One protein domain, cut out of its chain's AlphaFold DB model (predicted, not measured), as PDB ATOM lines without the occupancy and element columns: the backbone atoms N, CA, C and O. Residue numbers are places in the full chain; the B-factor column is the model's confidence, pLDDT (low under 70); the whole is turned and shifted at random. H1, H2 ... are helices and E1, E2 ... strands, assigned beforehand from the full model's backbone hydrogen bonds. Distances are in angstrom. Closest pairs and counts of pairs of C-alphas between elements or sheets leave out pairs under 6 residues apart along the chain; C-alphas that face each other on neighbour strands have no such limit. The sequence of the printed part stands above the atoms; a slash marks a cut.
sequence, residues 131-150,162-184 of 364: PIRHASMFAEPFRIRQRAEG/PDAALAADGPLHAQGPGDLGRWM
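Overview. This is residues 131 to 150 and 162 to 184 of the 364 residues of the protein "LodA_C domain-containing protein" of Streptomyces sp. SID3343 (UniProt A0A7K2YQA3). The domain has little regular structure: two pieces of mostly winding chain, with the small helix H1 on one side and the short strand E1 on the other. The stretch of residues 167 to 184, with no named element, passes through the middle and winds out to Met 184. The printed part has 43 residues, of which the named elements, E1 then H1, hold only 8; the class is mixed, helices and strands. The whole is compact, with a radius of gyration of the C-alphas of 10.0 A, and rounded, spanning 24 by 22 by 21 A.

Arrangement. In H1, residues 162 to 166, every O i to N i+4 pair is within hydrogen-bond range. E1, residues 138 to 140, is apart from H1. E1 pairs with no named strand, but residues 143 to 144 pair with it, antiparallel.

Along the chain. H1 measures 6.1 A, from C-alpha 162 at (28.127, -47.388, -12.932) to C-alpha 166. E1 measures 5.4 A and begins with C-alpha 138 at (45.538, -51.233, -20.521).

Size, cuts and confidence. Residues 151 to 161 are not printed; across this cut the C-alphas of Gly 150 and Pro 162, the two farthest apart, are 27.0 A apart. The link from E1 to H1 runs across the cut. No printed residue has pLDDT under 70.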
ATOM      1  N   PRO A 131      38.962 -44.272 -14.034       96.31
ATOM      2  CA  PRO A 131      39.174 -45.262 -15.081       96.31
ATOM      3  C   PRO A 131      40.587 -45.830 -15.062       96.31
ATOM      4  O   PRO A 131      40.754 -47.035 -15.218       96.31
ATOM      5  N   ILE A 132      41.603 -45.006 -14.773       95.38
ATOM      6  CA  ILE A 132      43.012 -45.418 -14.792       95.38
ATOM      7  C   ILE A 132      43.344 -46.530 -13.779       95.38
ATOM      8  O   ILE A 132      44.364 -47.197 -13.923       95.38
ATOM      9  N   ARG A 133      42.487 -46.784 -12.777       94.19
ATOM     10  CA  ARG A 133      42.638 -47.914 -11.836       94.19
ATOM     11  C   ARG A 133      42.179 -49.255 -12.416       94.19
ATOM     12  O   ARG A 133      42.412 -50.293 -11.798       94.19
ATOM     13  N   HIS A 134      41.520 -49.267 -13.571       96.06
ATOM     14  CA  HIS A 134      40.987 -50.482 -14.175       96.06
ATOM     15  C   HIS A 134      41.978 -51.088 -15.165       96.06
ATOM     16  O   HIS A 134      42.370 -50.459 -16.145       96.06
ATOM     17  N   ALA A 135      42.314 -52.366 -14.970       96.31
ATOM     18  CA  ALA A 135      43.199 -53.100 -15.878       96.31
ATOM     19  C   ALA A 135      42.664 -53.169 -17.323       96.31
ATOM     20  O   ALA A 135      43.442 -53.308 -18.263       96.31
ATOM     21  N   SER A 136      41.347 -53.038 -17.525       96.94
ATOM     22  CA  SER A 136      40.729 -52.973 -18.854       96.94
ATOM     23  C   SER A 136      41.192 -51.768 -19.681       96.94
ATOM     24  O   SER A 136      41.192 -51.855 -20.909       96.94
ATOM     25  N   MET A 137      41.649 -50.691 -19.033       97.44
ATOM     26  CA  MET A 137      42.209 -49.514 -19.705       97.44
ATOM     27  C   MET A 137      43.541 -49.798 -20.391       97.44
ATOM     28  O   MET A 137      43.996 -48.972 -21.180       97.44
ATOM     29  N   PHE A 138      44.181 -50.931 -20.096       97.31
ATOM     30  CA  PHE A 138      45.538 -51.233 -20.521       97.31
ATOM     31  C   PHE A 138      45.587 -52.482 -21.409       97.31
ATOM     32  O   PHE A 138      44.906 -53.483 -21.167       97.31
ATOM     33  N   ALA A 139      46.373 -52.418 -22.482       97.31
ATOM     34  CA  ALA A 139      46.705 -53.582 -23.304       97.31
ATOM     35  C   ALA A 139      47.847 -54.390 -22.666       97.31
ATOM     36  O   ALA A 139      47.823 -55.616 -22.672       97.31
ATOM     37  N   GLU A 140      48.798 -53.682 -22.062       96.00
ATOM     38  CA  GLU A 140      49.970 -54.186 -21.343       96.00
ATOM     39  C   GLU A 140      50.268 -53.223 -20.176       96.00
ATOM     40  O   GLU A 140      49.727 -52.110 -20.171       96.00
ATOM     41  N   PRO A 141      51.105 -53.585 -19.183       93.12
ATOM     42  CA  PRO A 141      51.494 -52.656 -18.123       93.12
ATOM     43  C   PRO A 141      51.947 -51.305 -18.694       93.12
ATOM     44  O   PRO A 141      52.832 -51.251 -19.541       93.12
ATOM     45  N   PHE A 142      51.310 -50.219 -18.247       92.19
ATOM     46  CA  PHE A 142      51.593 -48.849 -18.698       92.19
ATOM     47  C   PHE A 142      51.394 -48.596 -20.209       92.19
ATOM     48  O   PHE A 142      51.951 -47.649 -20.767       92.19
ATOM     49  N   ARG A 143      50.573 -49.403 -20.896       96.12
ATOM     50  CA  ARG A 143      50.168 -49.181 -22.295       96.12
ATOM     51  C   ARG A 143      48.655 -49.069 -22.401       96.12
ATOM     52  O   ARG A 143      47.949 -50.064 -22.250       96.12
ATOM     53  N   ILE A 144      48.156 -47.861 -22.665       97.06
ATOM     54  CA  ILE A 144      46.720 -47.606 -22.823       97.06
ATOM     55  C   ILE A 144      46.168 -48.430 -23.989       97.06
ATOM     56  O   ILE A 144      46.724 -48.445 -25.087       97.06
ATOM     57  N   ARG A 145      45.052 -49.116 -23.744       97.38
ATOM     58  CA  ARG A 145      44.335 -49.911 -24.734       97.38
ATOM     59  C   ARG A 145      43.636 -48.988 -25.722       97.38
ATOM     60  O   ARG A 145      42.621 -48.374 -25.396       97.38
ATOM     61  N   GLN A 146      44.178 -48.899 -26.927       97.12
ATOM     62  CA  GLN A 146      43.662 -48.005 -27.955       97.12
ATOM     63  C   GLN A 146      42.384 -48.548 -28.605       97.12
ATOM     64  O   GLN A 146      42.237 -49.754 -28.813       97.12
ATOM     65  N   ARG A 147      41.460 -47.642 -28.942       95.25
ATOM     66  CA  ARG A 147      40.345 -47.925 -29.850       95.25
ATOM     67  C   ARG A 147      40.904 -48.182 -31.250       95.25
ATOM     68  O   ARG A 147      41.841 -47.512 -31.675       95.25
ATOM     69  N   ALA A 148      40.335 -49.169 -31.944       94.56
ATOM     70  CA  ALA A 148      40.747 -49.512 -33.300       94.56
ATOM     71  C   ALA A 148      40.627 -48.302 -34.239       94.56
ATOM     72  O   ALA A 148      39.674 -47.526 -34.149       94.56
ATOM     73  N   GLU A 149      41.588 -48.159 -35.150       94.00
ATOM     74  CA  GLU A 149      41.592 -47.072 -36.125       94.00
ATOM     75  C   GLU A 149      40.312 -47.098 -36.977       94.00
ATOM     76  O   GLU A 149      39.876 -48.149 -37.447       94.00
ATOM     77  N   GLY A 150      39.682 -45.932 -37.140       92.00
ATOM     78  CA  GLY A 150      38.431 -45.784 -37.887       92.00
ATOM     79  C   GLY A 150      37.169 -46.282 -37.168       92.00
ATOM     80  O   GLY A 150      36.077 -46.106 -37.707       92.00
ATOM     81  N   PRO A 162      26.989 -46.559 -13.335       93.81
ATOM     82  CA  PRO A 162      28.127 -47.388 -12.932       93.81
ATOM     83  C   PRO A 162      28.171 -48.747 -13.645       93.81
ATOM     84  O   PRO A 162      29.235 -49.150 -14.109       93.81
ATOM     85  N   ASP A 163      27.026 -49.418 -13.800       95.44
ATOM     86  CA  ASP A 163      26.947 -50.706 -14.501       95.44
ATOM     87  C   ASP A 163      27.318 -50.570 -15.983       95.44
ATOM     88  O   ASP A 163      28.091 -51.377 -16.491       95.44
ATOM     89  N   ALA A 164      26.837 -49.523 -16.664       95.31
ATOM     90  CA  ALA A 164      27.200 -49.246 -18.056       95.31
ATOM     91  C   ALA A 164      28.682 -48.863 -18.195       95.31
ATOM     92  O   ALA A 164      29.351 -49.281 -19.136       95.31
ATOM     93  N   ALA A 165      29.221 -48.102 -17.238       96.00
ATOM     94  CA  ALA A 165      30.629 -47.729 -17.224       96.00
ATOM     95  C   ALA A 165      31.549 -48.956 -17.084       96.00
ATOM     96  O   ALA A 165      32.608 -49.004 -17.706       96.00
ATOM     97  N   LEU A 166      31.137 -49.942 -16.280       96.31
ATOM     98  CA  LEU A 166      31.894 -51.159 -15.972       96.31
ATOM     99  C   LEU A 166      31.582 -52.346 -16.901       96.31
ATOM    100  O   LEU A 166      32.208 -53.400 -16.766       96.31
ATOM    101  N   ALA A 167      30.619 -52.203 -17.814       95.31
ATOM    102  CA  ALA A 167      30.256 -53.239 -18.770       95.31
ATOM    103  C   ALA A 167      31.400 -53.531 -19.757       95.31
ATOM    104  O   ALA A 167      32.274 -52.699 -19.999       95.31
ATOM    105  N   ALA A 168      31.382 -54.722 -20.359       92.31
ATOM    106  CA  ALA A 168      32.428 -55.166 -21.286       92.31
ATOM    107  C   ALA A 168      32.511 -54.321 -22.574       92.31
ATOM    108  O   ALA A 168      33.573 -54.242 -23.190       92.31
ATOM    109  N   ASP A 169      31.399 -53.705 -22.971       90.62
ATOM    110  CA  ASP A 169      31.259 -52.731 -24.060       90.62
ATOM    111  C   ASP A 169      31.299 -51.273 -23.562       90.62
ATOM    112  O   ASP A 169      31.077 -50.335 -24.326       90.62
ATOM    113  N   GLY A 170      31.610 -51.082 -22.282       95.06
ATOM    114  CA  GLY A 170      31.692 -49.787 -21.640       95.06
ATOM    115  C   GLY A 170      32.968 -48.996 -21.971       95.06
ATOM    116  O   GLY A 170      33.914 -49.489 -22.599       95.06
ATOM    117  N   PRO A 171      33.049 -47.755 -21.462       96.00
ATOM    118  CA  PRO A 171      34.128 -46.807 -21.731       96.00
ATOM    119  C   PRO A 171      35.526 -47.222 -21.292       96.00
ATOM    120  O   PRO A 171      36.497 -46.557 -21.659       96.00
ATOM    121  N   LEU A 172      35.656 -48.296 -20.520       96.75
ATOM    122  CA  LEU A 172      36.917 -48.713 -19.918       96.75
ATOM    123  C   LEU A 172      37.704 -49.716 -20.767       96.75
ATOM    124  O   LEU A 172      38.701 -50.250 -20.287       96.75
ATOM    125  N   HIS A 173      37.260 -50.004 -21.995       95.62
ATOM    126  CA  HIS A 173      37.789 -51.104 -22.810       95.62
ATOM    127  C   HIS A 173      38.447 -50.679 -24.132       95.62
ATOM    128  O   HIS A 173      39.091 -51.515 -24.763       95.62
ATOM    129  N   ALA A 174      38.332 -49.417 -24.551       94.19
ATOM    130  CA  ALA A 174      38.957 -48.908 -25.774       94.19
ATOM    131  C   ALA A 174      39.050 -47.375 -25.748       94.19
ATOM    132  O   ALA A 174      38.025 -46.700 -25.677       94.19
ATOM    133  N   GLN A 175      40.266 -46.830 -25.827       96.75
ATOM    134  CA  GLN A 175      40.521 -45.396 -25.667       96.75
ATOM    135  C   GLN A 175      40.944 -44.744 -26.985       96.75
ATOM    136  O   GLN A 175      41.891 -45.186 -27.634       96.75
ATOM    137  N   GLY A 176      40.260 -43.676 -27.367       95.56
ATOM    138  CA  GLY A 176      40.658 -42.763 -28.432       95.56
ATOM    139  C   GLY A 176      41.017 -41.376 -27.891       95.56
ATOM    140  O   GLY A 176      41.050 -41.161 -26.673       95.56
ATOM    141  N   PRO A 177      41.311 -40.418 -28.784       93.94
ATOM    142  CA  PRO A 177      41.623 -39.046 -28.398       93.94
ATOM    143  C   PRO A 177      40.529 -38.439 -27.505       93.94
ATOM    144  O   PRO A 177      39.354 -38.468 -27.851       93.94
ATOM    145  N   GLY A 178      40.920 -37.894 -26.349       93.31
ATOM    146  CA  GLY A 178      40.007 -37.274 -25.378       93.31
ATOM    147  C   GLY A 178      39.440 -38.211 -24.303       93.31
ATOM    148  O   GLY A 178      39.037 -37.728 -23.247       93.31
ATOM    149  N   ASP A 179      39.483 -39.536 -24.482       95.38
ATOM    150  CA  ASP A 179      38.784 -40.470 -23.579       95.38
ATOM    151  C   ASP A 179      39.369 -40.572 -22.164       95.38
ATOM    152  O   ASP A 179      38.656 -40.928 -21.222       95.38
ATOM    153  N   LEU A 180      40.648 -40.227 -21.991       94.81
ATOM    154  CA  LEU A 180      41.267 -40.137 -20.666       94.81
ATOM    155  C   LEU A 180      40.824 -38.875 -19.911       94.81
ATOM    156  O   LEU A 180      40.628 -38.925 -18.701       94.81
ATOM    157  N   GLY A 181      40.647 -37.759 -20.625       94.00
ATOM    158  CA  GLY A 181      40.351 -36.445 -20.045       94.00
ATOM    159  C   GLY A 181      38.864 -36.087 -19.984       94.00
ATOM    160  O   GLY A 181      38.501 -35.175 -19.249       94.00
ATOM    161  N   ARG A 182      37.986 -36.805 -20.704       93.38
ATOM    162  CA  ARG A 182      36.535 -36.513 -20.785       93.38
ATOM    163  C   ARG A 182      35.799 -36.497 -19.441       93.38
ATOM    164  O   ARG A 182      34.674 -36.026 -19.363       93.38
ATOM    165  N   TRP A 183      36.417 -37.067 -18.416       94.81
ATOM    166  CA  TRP A 183      35.860 -37.213 -17.076       94.81
ATOM    167  C   TRP A 183      36.159 -36.027 -16.153       94.81
ATOM    168  O   TRP A 183      35.571 -35.933 -15.080       94.81
ATOM    169  N   MET A 184      37.109 -35.174 -16.535       94.94
ATOM    170  CA  MET A 184      37.569 -34.053 -15.717       94.94
ATOM    171  C   MET A 184      36.614 -32.863 -15.844       94.94
ATOM    172  O   MET A 184      35.866 -32.769 -16.821       94.94
TER     173      MET A 184